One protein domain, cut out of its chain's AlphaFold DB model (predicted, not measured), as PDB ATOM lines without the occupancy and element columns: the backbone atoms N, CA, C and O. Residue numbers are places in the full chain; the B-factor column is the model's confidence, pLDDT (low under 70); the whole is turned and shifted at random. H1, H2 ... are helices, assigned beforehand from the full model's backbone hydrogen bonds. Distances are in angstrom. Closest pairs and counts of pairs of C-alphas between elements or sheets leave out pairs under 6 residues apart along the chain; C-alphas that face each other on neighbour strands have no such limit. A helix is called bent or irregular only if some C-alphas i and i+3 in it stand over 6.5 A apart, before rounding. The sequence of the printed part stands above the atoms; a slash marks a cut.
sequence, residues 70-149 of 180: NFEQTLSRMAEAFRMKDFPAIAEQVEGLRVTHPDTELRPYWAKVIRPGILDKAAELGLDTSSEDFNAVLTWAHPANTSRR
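What this domain is: This is residues 70 to 149 of the 180 residues of an uncharacterized protein of Pseudomonas sp. Leaf58 (UniProt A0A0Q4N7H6). The long, kinked helix H3 is one side of a small four-helix bundle, in which H3, H2, H1 and H4 run alternately to and fro round a shared core, H3 slanted to H2. The short H5 follows H4 and packs on H1 and H3, and the loop of residues 97 to 105 lies at one end of the longest axis. The printed part has 80 residues, with H1 to H5 in chain order and no named strand; the class is all helix. It is compact, with a radius of gyration of the C-alphas of 11.7 A and spans of 34 by 24 by 18 A.

Where its parts are: H3, residues 106 to 124, measures 24.6 A from C-alpha 106 at (7.565, -5.466, 1.945) to C-alpha 124. It has a kink of 35 degrees near residue 113 and is only just irregular: C-alphas 112 and 115 are 6.9 A apart. H2 is residues 88 to 96, 12.1 A; H1, residues 71 to 83, 18.4 A; H4, residues 132 to 140, 12.2 A; H5, residues 143 to 146, 4.9 A, ending at C-alpha 146 (-0.230, 1.434, 1.813).

How they stand to each other: With residues 114 to 122 alone, H3 touches H2, closest at C-alphas 118 and 90, 6.2 A; this hairpin has a tilt of 38 degrees, only just steep. H2 and the hub H1 form another hairpin, touching at 7 degrees, a shallow tilt, opposite ways; C-alphas 91 and 79 are closest, 4.0 A. With residues 78 to 82 alone, H1 touches H4, closest at C-alphas 82 and 137, 6.4 A. H5 touches H1, closest at C-alphas 146 and 74, 5.6 A. H3 and H4 are only just apart, 8.1 A at the closest. Every O i to N i+4 pair is within hydrogen-bond range in H1, H2 and H4; in H3, 13 of 15 are, and H5 is too short for one.

The domain as a whole: C-alphas 102 and 131 are farthest apart, 34.5 A. The printed part has no cut and no long link. Residues 98 to 103 are under pLDDT 70.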
ATOM      1  N   ASN A  70       6.502   1.904   8.777       87.75
ATOM      2  CA  ASN A  70       7.194   0.656   9.036       87.75
ATOM      3  C   ASN A  70       6.343  -0.533   8.554       87.75
ATOM      4  O   ASN A  70       5.199  -0.386   8.102       87.75
ATOM      5  N   PHE A  71       6.913  -1.731   8.647       86.88
ATOM      6  CA  PHE A  71       6.265  -2.931   8.144       86.88
ATOM      7  C   PHE A  71       4.897  -3.186   8.791       86.88
ATOM      8  O   PHE A  71       3.903  -3.368   8.090       86.88
ATOM      9  N   GLU A  72       4.828  -3.150  10.121       88.31
ATOM     10  CA  GLU A  72       3.604  -3.423  10.887       88.31
ATOM     11  C   GLU A  72       2.505  -2.397  10.592       88.31
ATOM     12  O   GLU A  72       1.347  -2.747  10.373       88.31
ATOM     13  N   GLN A  73       2.876  -1.119  10.515       89.19
ATOM     14  CA  GLN A  73       1.967  -0.035  10.148       89.19
ATOM     15  C   GLN A  73       1.447  -0.195   8.717       89.19
ATOM     16  O   GLN A  73       0.286   0.119   8.446       89.19
ATOM     17  N   THR A  74       2.290  -0.687   7.806       90.75
ATOM     18  CA  THR A  74       1.882  -0.982   6.431       90.75
ATOM     19  C   THR A  74       0.886  -2.137   6.416       90.75
ATOM     20  O   THR A  74      -0.197  -1.964   5.864       90.75
ATOM     21  N   LEU A  75       1.170  -3.258   7.092       91.19
ATOM     22  CA  LEU A  75       0.227  -4.379   7.209       91.19
ATOM     23  C   LEU A  75      -1.120  -3.962   7.801       91.19
ATOM     24  O   LEU A  75      -2.162  -4.333   7.266       91.19
ATOM     25  N   SER A  76      -1.109  -3.159   8.865       91.88
ATOM     26  CA  SER A  76      -2.340  -2.672   9.491       91.88
ATOM     27  C   SER A  76      -3.203  -1.875   8.503       91.88
ATOM     28  O   SER A  76      -4.410  -2.094   8.421       91.88
ATOM     29  N   ARG A  77      -2.595  -1.023   7.665       91.62
ATOM     30  CA  ARG A  77      -3.320  -0.314   6.592       91.62
ATOM     31  C   ARG A  77      -3.806  -1.235   5.479       91.62
ATOM     32  O   ARG A  77      -4.850  -0.982   4.888       91.62
ATOM     33  N   MET A  78      -3.057  -2.285   5.165       93.94
ATOM     34  CA  MET A  78      -3.491  -3.285   4.189       93.94
ATOM     35  C   MET A  78      -4.731  -4.023   4.690       93.94
ATOM     36  O   MET A  78      -5.697  -4.165   3.948       93.94
ATOM     37  N   ALA A  79      -4.739  -4.432   5.959       94.00
ATOM     38  CA  ALA A  79      -5.904  -5.032   6.595       94.00
ATOM     39  C   ALA A  79      -7.095  -4.064   6.645       94.00
ATOM     40  O   ALA A  79      -8.227  -4.464   6.376       94.00
ATOM     41  N   GLU A  80      -6.854  -2.777   6.905       94.12
ATOM     42  CA  GLU A  80      -7.888  -1.739   6.843       94.12
ATOM     43  C   GLU A  80      -8.547  -1.656   5.455       94.12
ATOM     44  O   GLU A  80      -9.772  -1.576   5.379       94.12
ATOM     45  N   ALA A  81      -7.778  -1.775   4.365       94.00
ATOM     46  CA  ALA A  81      -8.322  -1.790   3.004       94.00
ATOM     47  C   ALA A  81      -9.313  -2.948   2.776       94.00
ATOM     48  O   ALA A  81     -10.363  -2.750   2.166       94.00
ATOM     49  N   PHE A  82      -9.017  -4.137   3.312       94.69
ATOM     50  CA  PHE A  82      -9.934  -5.282   3.271       94.69
ATOM     51  C   PHE A  82     -11.148  -5.086   4.185       94.69
ATOM     52  O   PHE A  82     -12.270  -5.395   3.789       94.69
ATOM     53  N   ARG A  83     -10.955  -4.515   5.379       94.81
ATOM     54  CA  ARG A  83     -12.042  -4.232   6.330       94.81
ATOM     55  C   ARG A  83     -13.051  -3.228   5.769       94.81
ATOM     56  O   ARG A  83     -14.246  -3.422   5.929       94.81
ATOM     57  N   MET A  84     -12.582  -2.195   5.070       92.25
ATOM     58  CA  MET A  84     -13.434  -1.190   4.415       92.25
ATOM     59  C   MET A  84     -14.232  -1.733   3.224       92.25
ATOM     60  O   MET A  84     -15.104  -1.041   2.703       92.25
ATOM     61  N   LYS A  85     -13.903  -2.938   2.760       92.00
ATOM     62  CA  LYS A  85     -14.533  -3.599   1.617       92.00
ATOM     63  C   LYS A  85     -15.224  -4.900   2.016       92.00
ATOM     64  O   LYS A  85     -15.411  -5.769   1.180       92.00
ATOM     65  N   ASP A  86     -15.576  -5.015   3.296       91.75
ATOM     66  CA  ASP A  86     -16.315  -6.144   3.862       91.75
ATOM     67  C   ASP A  86     -15.614  -7.507   3.704       91.75
ATOM     68  O   ASP A  86     -16.255  -8.555   3.637       91.75
ATOM     69  N   PHE A  87     -14.274  -7.519   3.748       93.69
ATOM     70  CA  PHE A  87     -13.451  -8.736   3.803       93.69
ATOM     71  C   PHE A  87     -12.739  -8.907   5.166       93.69
ATOM     72  O   PHE A  87     -11.504  -8.970   5.217       93.69
ATOM     73  N   PRO A  88     -13.464  -8.993   6.303       94.06
ATOM     74  CA  PRO A  88     -12.863  -8.988   7.641       94.06
ATOM     75  C   PRO A  88     -11.953 -10.196   7.909       94.06
ATOM     76  O   PRO A  88     -10.891 -10.035   8.498       94.06
ATOM     77  N   ALA A  89     -12.301 -11.384   7.409       93.56
ATOM     78  CA  ALA A  89     -11.480 -12.585   7.584       93.56
ATOM     79  C   ALA A  89     -10.130 -12.501   6.843       93.56
ATOM     80  O   ALA A  89      -9.125 -13.035   7.309       93.56
ATOM     81  N   ILE A  90     -10.089 -11.801   5.703       95.06
ATOM     82  CA  ILE A  90      -8.835 -11.521   4.988       95.06
ATOM     83  C   ILE A  90      -8.034 -10.457   5.746       95.06
ATOM     84  O   ILE A  90      -6.821 -10.594   5.890       95.06
ATOM     85  N   ALA A  91      -8.701  -9.427   6.278       94.81
ATOM     86  CA  ALA A  91      -8.062  -8.402   7.101       94.81
ATOM     87  C   ALA A  91      -7.362  -9.004   8.333       94.81
ATOM     88  O   ALA A  91      -6.195  -8.703   8.578       94.81
ATOM     89  N   GLU A  92      -8.038  -9.897   9.060       93.31
ATOM     90  CA  GLU A  92      -7.478 -10.609  10.217       93.31
ATOM     91  C   GLU A  92      -6.255 -11.450   9.843       93.31
ATOM     92  O   GLU A  92      -5.257 -11.450  10.563       93.31
ATOM     93  N   GLN A  93      -6.290 -12.127   8.693       93.12
ATOM     94  CA  GLN A  93      -5.137 -12.882   8.218       93.12
ATOM     95  C   GLN A  93      -3.943 -11.975   7.923       93.12
ATOM     96  O   GLN A  93      -2.826 -12.312   8.308       93.12
ATOM     97  N   VAL A  94      -4.163 -10.833   7.265       91.69
ATOM     98  CA  VAL A  94      -3.098  -9.867   6.958       91.69
ATOM     99  C   VAL A  94      -2.505  -9.271   8.240       91.69
ATOM    100  O   VAL A  94      -1.285  -9.173   8.342       91.69
ATOM    101  N   GLU A  95      -3.330  -8.932   9.236       88.12
ATOM    102  CA  GLU A  95      -2.874  -8.484  10.565       88.12
ATOM    103  C   GLU A  95      -2.127  -9.583  11.338       88.12
ATOM    104  O   GLU A  95      -1.192  -9.293  12.086       88.12
ATOM    105  N   GLY A  96      -2.503 -10.848  11.140       84.94
ATOM    106  CA  GLY A  96      -1.858 -12.010  11.752       84.94
ATOM    107  C   GLY A  96      -0.473 -12.345  11.186       84.94
ATOM    108  O   GLY A  96       0.260 -13.127  11.799       84.94
ATOM    109  N   LEU A  97      -0.081 -11.759  10.049       83.94
ATOM    110  CA  LEU A  97       1.239 -11.970   9.456       83.94
ATOM    111  C   LEU A  97       2.313 -11.279  10.300       83.94
ATOM    112  O   LEU A  97       2.539 -10.074  10.215       83.94
ATOM    113  N   ARG A  98       3.026 -12.065  11.109       69.50
ATOM    114  CA  ARG A  98       4.215 -11.587  11.816       69.50
ATOM    115  C   ARG A  98       5.443 -11.669  10.924       69.50
ATOM    116  O   ARG A  98       5.685 -12.676  10.261       69.50
ATOM    117  N   VAL A  99       6.267 -10.631  10.984       64.69
ATOM    118  CA  VAL A  99       7.595 -10.651  10.376       64.69
ATOM    119  C   VAL A  99       8.534 -11.437  11.269       64.69
ATOM    120  O   VAL A  99       8.864 -11.014  12.372       64.69
ATOM    121  N   THR A 100       9.000 -12.575  10.776       61.16
ATOM    122  CA  THR A 100      10.085 -13.339  11.400       61.16
ATOM    123  C   THR A 100      11.474 -12.803  11.042       61.16
ATOM    124  O   THR A 100      12.449 -13.184  11.685       61.16
ATOM    125  N   HIS A 101      11.586 -11.911  10.050       59.66
ATOM    126  CA  HIS A 101      12.865 -11.448   9.503       59.66
ATOM    127  C   HIS A 101      12.950  -9.911   9.408       59.66
ATOM    128  O   HIS A 101      12.284  -9.333   8.543       59.66
ATOM    129  N   PRO A 102      13.787  -9.253  10.231       56.81
ATOM    130  CA  PRO A 102      13.830  -7.791  10.355       56.81
ATOM    131  C   PRO A 102      14.232  -7.046   9.069       56.81
ATOM    132  O   PRO A 102      13.878  -5.881   8.926       56.81
ATOM    133  N   ASP A 103      14.875  -7.721   8.109       64.06
ATOM    134  CA  ASP A 103      15.370  -7.114   6.861       64.06
ATOM    135  C   ASP A 103      14.460  -7.360   5.644       64.06
ATOM    136  O   ASP A 103      14.855  -7.167   4.493       64.06
ATOM    137  N   THR A 104      13.237  -7.845   5.863       70.12
ATOM    138  CA  THR A 104      12.357  -8.205   4.748       70.12
ATOM    139  C   THR A 104      11.746  -6.970   4.100       70.12
ATOM    140  O   THR A 104      10.901  -6.291   4.684       70.12
ATOM    141  N   GLU A 105      12.087  -6.731   2.836       81.31
ATOM    142  CA  GLU A 105      11.386  -5.743   2.025       81.31
ATOM    143  C   GLU A 105       9.926  -6.157   1.770       81.31
ATOM    144  O   GLU A 105       9.616  -7.273   1.336       81.31
ATOM    145  N   LEU A 106       9.007  -5.213   1.976       84.00
ATOM    146  CA  LEU A 106       7.565  -5.466   1.945       84.00
ATOM    147  C   LEU A 106       7.040  -5.838   0.548       84.00
ATOM    148  O   LEU A 106       6.079  -6.593   0.428       84.00
ATOM    149  N   ARG A 107       7.676  -5.346  -0.524       84.88
ATOM    150  CA  ARG A 107       7.272  -5.630  -1.915       84.88
ATOM    151  C   ARG A 107       7.555  -7.087  -2.326       84.88
ATOM    152  O   ARG A 107       6.617  -7.754  -2.764       84.88
ATOM    153  N   PRO A 108       8.782  -7.628  -2.163       87.50
ATOM    154  CA  PRO A 108       9.028  -9.058  -2.349       87.50
ATOM    155  C   PRO A 108       8.154  -9.942  -1.456       87.50
ATOM    156  O   PRO A 108       7.657 -10.973  -1.912       87.50
ATOM    157  N   TYR A 109       7.944  -9.537  -0.201       88.38
ATOM    158  CA  TYR A 109       7.131 -10.297   0.745       88.38
ATOM    159  C   TYR A 109       5.648 -10.324   0.363       88.38
ATOM    160  O   TYR A 109       5.007 -11.370   0.455       88.38
ATOM    161  N   TRP A 110       5.118  -9.218  -0.165       90.69
ATOM    162  CA  TRP A 110       3.774  -9.174  -0.732       90.69
ATOM    163  C   TRP A 110       3.575 -10.224  -1.822       90.69
ATOM    164  O   TRP A 110       2.631 -11.007  -1.752       90.69
ATOM    165  N   ALA A 111       4.476 -10.274  -2.805       90.38
ATOM    166  CA  ALA A 111       4.346 -11.195  -3.930       90.38
ATOM    167  C   ALA A 111       4.489 -12.670  -3.518       90.38
ATOM    168  O   ALA A 111       3.820 -13.526  -4.093       90.38
ATOM    169  N   LYS A 112       5.360 -12.963  -2.544       89.88
ATOM    170  CA  LYS A 112       5.701 -14.337  -2.142       89.88
ATOM    171  C   LYS A 112       4.817 -14.912  -1.039       89.88
ATOM    172  O   LYS A 112       4.674 -16.126  -0.981       89.88
ATOM    173  N   VAL A 113       4.287 -14.070  -0.151       89.75
ATOM    174  CA  VAL A 113       3.619 -14.522   1.080       89.75
ATOM    175  C   VAL A 113       2.242 -13.897   1.227       89.75
ATOM    176  O   VAL A 113       1.254 -14.624   1.271       89.75
ATOM    177  N   ILE A 114       2.153 -12.563   1.262       91.81
ATOM    178  CA  ILE A 114       0.887 -11.893   1.597       91.81
ATOM    179  C   ILE A 114      -0.179 -12.169   0.532       91.81
ATOM    180  O   ILE A 114      -1.267 -12.633   0.858       91.81
ATOM    181  N   ARG A 115       0.121 -11.904  -0.748       94.00
ATOM    182  CA  ARG A 115      -0.849 -12.063  -1.837       94.00
ATOM    183  C   ARG A 115      -1.286 -13.521  -2.016       94.00
ATOM    184  O   ARG A 115      -2.494 -13.721  -2.081       94.00
ATOM    185  N   PRO A 116      -0.386 -14.524  -2.070       94.00
ATOM    186  CA  PRO A 116      -0.803 -15.925  -2.091       94.00
ATOM    187  C   PRO A 116      -1.705 -16.283  -0.907       94.00
ATOM    188  O   PRO A 116      -2.797 -16.786  -1.129       94.00
ATOM    189  N   GLY A 117      -1.332 -15.896   0.319       92.94
ATOM    190  CA  GLY A 117      -2.157 -16.164   1.497       92.94
ATOM    191  C   GLY A 117      -3.551 -15.527   1.421       92.94
ATOM    192  O   GLY A 117      -4.532 -16.166   1.789       92.94
ATOM    193  N   ILE A 118      -3.660 -14.294   0.912       94.62
ATOM    194  CA  ILE A 118      -4.955 -13.640   0.667       94.62
ATOM    195  C   ILE A 118      -5.791 -14.438  -0.342       94.62
ATOM    196  O   ILE A 118      -6.991 -14.603  -0.136       94.62
ATOM    197  N   LEU A 119      -5.180 -14.918  -1.430       95.00
ATOM    198  CA  LEU A 119      -5.874 -15.689  -2.462       95.00
ATOM    199  C   LEU A 119      -6.330 -17.054  -1.943       95.00
ATOM    200  O   LEU A 119      -7.468 -17.436  -2.203       95.00
ATOM    201  N   ASP A 120      -5.492 -17.738  -1.165       94.75
ATOM    202  CA  ASP A 120      -5.850 -18.998  -0.507       94.75
ATOM    203  C   ASP A 120      -7.050 -18.783   0.420       94.75
ATOM    204  O   ASP A 120      -8.038 -19.516   0.353       94.75
ATOM    205  N   LYS A 121      -7.034 -17.701   1.210       95.00
ATOM    206  CA  LYS A 121      -8.151 -17.369   2.097       95.00
ATOM    207  C   LYS A 121      -9.422 -17.011   1.352       95.00
ATOM    208  O   LYS A 121     -10.513 -17.397   1.756       95.00
ATOM    209  N   ALA A 122      -9.288 -16.254   0.270       94.19
ATOM    210  CA  ALA A 122     -10.412 -15.901  -0.576       94.19
ATOM    211  C   ALA A 122     -11.042 -17.154  -1.202       94.19
ATOM    212  O   ALA A 122     -12.266 -17.271  -1.206       94.19
ATOM    213  N   ALA A 123     -10.224 -18.114  -1.641       94.00
ATOM    214  CA  ALA A 123     -10.690 -19.400  -2.149       94.00
ATOM    215  C   ALA A 123     -11.399 -20.234  -1.064       94.00
ATOM    216  O   ALA A 123     -12.479 -20.758  -1.328       94.00
ATOM    217  N   GLU A 124     -10.859 -20.301   0.160       95.00
ATOM    218  CA  GLU A 124     -11.521 -20.953   1.309       95.00
ATOM    219  C   GLU A 124     -12.907 -20.363   1.601       95.00
ATOM    220  O   GLU A 124     -13.836 -21.085   1.962       95.00
ATOM    221  N   LEU A 125     -13.042 -19.044   1.454       93.50
ATOM    222  CA  LEU A 125     -14.284 -18.308   1.686       93.50
ATOM    223  C   LEU A 125     -15.233 -18.327   0.475       93.50
ATOM    224  O   LEU A 125     -16.328 -17.774   0.560       93.50
ATOM    225  N   GLY A 126     -14.835 -18.940  -0.645       93.62
ATOM    226  CA  GLY A 126     -15.628 -18.981  -1.876       93.62
ATOM    227  C   GLY A 126     -15.778 -17.622  -2.570       93.62
ATOM    228  O   GLY A 126     -16.763 -17.404  -3.273       93.62
ATOM    229  N   LEU A 127     -14.838 -16.697  -2.359       93.00
ATOM    230  CA  LEU A 127     -14.859 -15.370  -2.971       93.00
ATOM    231  C   LEU A 127     -14.398 -15.422  -4.430       93.00
ATOM    232  O   LEU A 127     -13.421 -16.092  -4.773       93.00
ATOM    233  N   ASP A 128     -15.058 -14.641  -5.284       91.88
ATOM    234  CA  ASP A 128     -14.641 -14.469  -6.673       91.88
ATOM    235  C   ASP A 128     -13.426 -13.536  -6.767       91.88
ATOM    236  O   ASP A 128     -13.536 -12.307  -6.834       91.88
ATOM    237  N   THR A 129     -12.244 -14.148  -6.801       90.94
ATOM    238  CA  THR A 129     -10.963 -13.446  -6.958       90.94
ATOM    239  C   THR A 129     -10.762 -12.822  -8.341       90.94
ATOM    240  O   THR A 129      -9.834 -12.031  -8.518       90.94
ATOM    241  N   SER A 130     -11.616 -13.141  -9.321       90.31
ATOM    242  CA  SER A 130     -11.593 -12.528 -10.652       90.31
ATOM    243  C   SER A 130     -12.447 -11.261 -10.752       90.31
ATOM    244  O   SER A 130     -12.285 -10.501 -11.707       90.31
ATOM    245  N   SER A 131     -13.289 -10.990  -9.749       92.56
ATOM    246  CA  SER A 131     -14.143  -9.802  -9.716       92.56
ATOM    247  C   SER A 131     -13.338  -8.495  -9.723       92.56
ATOM    248  O   SER A 131     -12.234  -8.399  -9.172       92.56
ATOM    249  N   GLU A 132     -13.900  -7.456 -10.345       92.62
ATOM    250  CA  GLU A 132     -13.293  -6.120 -10.355       92.62
ATOM    251  C   GLU A 132     -13.156  -5.556  -8.938       92.62
ATOM    252  O   GLU A 132     -12.114  -4.991  -8.605       92.62
ATOM    253  N   ASP A 133     -14.158  -5.782  -8.085       90.69
ATOM    254  CA  ASP A 133     -14.147  -5.318  -6.699       90.69
ATOM    255  C   ASP A 133     -12.969  -5.907  -5.924       90.69
ATOM    256  O   ASP A 133     -12.188  -5.161  -5.330       90.69
ATOM    257  N   PHE A 134     -12.772  -7.227  -5.981       93.00
ATOM    258  CA  PHE A 134     -11.665  -7.879  -5.282       93.00
ATOM    259  C   PHE A 134     -10.300  -7.412  -5.805       93.00
ATOM    260  O   PHE A 134      -9.389  -7.123  -5.022       93.00
ATOM    261  N   ASN A 135     -10.162  -7.259  -7.124       93.62
ATOM    262  CA  ASN A 135      -8.942  -6.736  -7.738       93.62
ATOM    263  C   ASN A 135      -8.666  -5.272  -7.357       93.62
ATOM    264  O   ASN A 135      -7.503  -4.893  -7.156       93.62
ATOM    265  N   ALA A 136      -9.707  -4.454  -7.196       93.94
ATOM    266  CA  ALA A 136      -9.579  -3.086  -6.710       93.94
ATOM    267  C   ALA A 136      -9.079  -3.059  -5.259       93.94
ATOM    268  O   ALA A 136      -8.157  -2.299  -4.948       93.94
ATOM    269  N   VAL A 137      -9.603  -3.929  -4.385       94.56
ATOM    270  CA  VAL A 137      -9.108  -4.052  -3.000       94.56
ATOM    271  C   VAL A 137      -7.659  -4.522  -2.969       94.56
ATOM    272  O   VAL A 137      -6.849  -3.922  -2.268       94.56
ATOM    273  N   LEU A 138      -7.296  -5.534  -3.760       94.00
ATOM    274  CA  LEU A 138      -5.913  -6.013  -3.861       94.00
ATOM    275  C   LEU A 138      -4.951  -4.910  -4.310       94.00
ATOM    276  O   LEU A 138      -3.849  -4.787  -3.774       94.00
ATOM    277  N   THR A 139      -5.367  -4.107  -5.288       94.00
ATOM    278  CA  THR A 139      -4.591  -2.957  -5.755       94.00
ATOM    279  C   THR A 139      -4.431  -1.941  -4.633       94.00
ATOM    280  O   THR A 139      -3.321  -1.473  -4.378       94.00
ATOM    281  N   TRP A 140      -5.507  -1.626  -3.913       92.38
ATOM    282  CA  TRP A 140      -5.460  -0.653  -2.828       92.38
ATOM    283  C   TRP A 140      -4.617  -1.126  -1.640       92.38
ATOM    284  O   TRP A 140      -3.839  -0.345  -1.099       92.38
ATOM    285  N   ALA A 141      -4.697  -2.412  -1.302       93.69
ATOM    286  CA  ALA A 141      -3.905  -3.057  -0.263       93.69
ATOM    287  C   ALA A 141      -2.438  -3.292  -0.672       93.69
ATOM    288  O   ALA A 141      -1.642  -3.745   0.142       93.69
ATOM    289  N   HIS A 142      -2.029  -3.000  -1.907       94.25
ATOM    290  CA  HIS A 142      -0.645  -3.204  -2.326       94.25
ATOM    291  C   HIS A 142       0.325  -2.300  -1.528       94.25
ATOM    292  O   HIS A 142       0.032  -1.116  -1.346       94.25
ATOM    293  N   PRO A 143       1.534  -2.772  -1.149       90.69
ATOM    294  CA  PRO A 143       2.513  -1.978  -0.395       90.69
ATOM    295  C   PRO A 143       2.845  -0.620  -1.011       90.69
ATOM    296  O   PRO A 143       3.072   0.340  -0.296       90.69
ATOM    297  N   ALA A 144       2.852  -0.510  -2.342       88.38
ATOM    298  CA  ALA A 144       3.083   0.770  -3.022       88.38
ATOM    299  C   ALA A 144       2.029   1.847  -2.692       88.38
ATOM    300  O   ALA A 144       2.328   3.031  -2.811       88.38
ATOM    301  N   ASN A 145       0.833   1.436  -2.267       88.88
ATOM    302  CA  ASN A 145      -0.296   2.308  -1.948       88.88
ATOM    303  C   ASN A 145      -0.529   2.432  -0.434       88.88
ATOM    304  O   ASN A 145      -1.129   3.404   0.025       88.88
ATOM    305  N   THR A 146      -0.035   1.476   0.357       88.81
ATOM    306  CA  THR A 146      -0.230   1.434   1.813       88.81
ATOM    307  C   THR A 146       1.005   1.809   2.622       88.81
ATOM    308  O   THR A 146       0.836   2.192   3.776       88.81
ATOM    309  N   SER A 147       2.216   1.776   2.050       88.06
ATOM    310  CA  SER A 147       3.473   2.051   2.773       88.06
ATOM    311  C   SER A 147       3.690   3.518   3.122       88.06
ATOM    312  O   SER A 147       4.674   3.868   3.774       88.06
ATOM    313  N   ARG A 148       2.801   4.398   2.670       88.25
ATOM    314  CA  ARG A 148       2.843   5.819   2.978       88.25
ATOM    315  C   ARG A 148       1.495   6.282   3.487       88.25
ATOM    316  O   ARG A 148       0.442   5.803   3.064       88.25
ATOM    317  N   ARG A 149       1.527   7.257   4.383       88.38
ATOM    318  CA  ARG A 149       0.330   7.981   4.814       88.38
ATOM    319  C   ARG A 149       0.658   9.432   5.088       88.38
ATOM    320  O   ARG A 149       1.804   9.760   5.384       88.38
TER     321      ARG A 149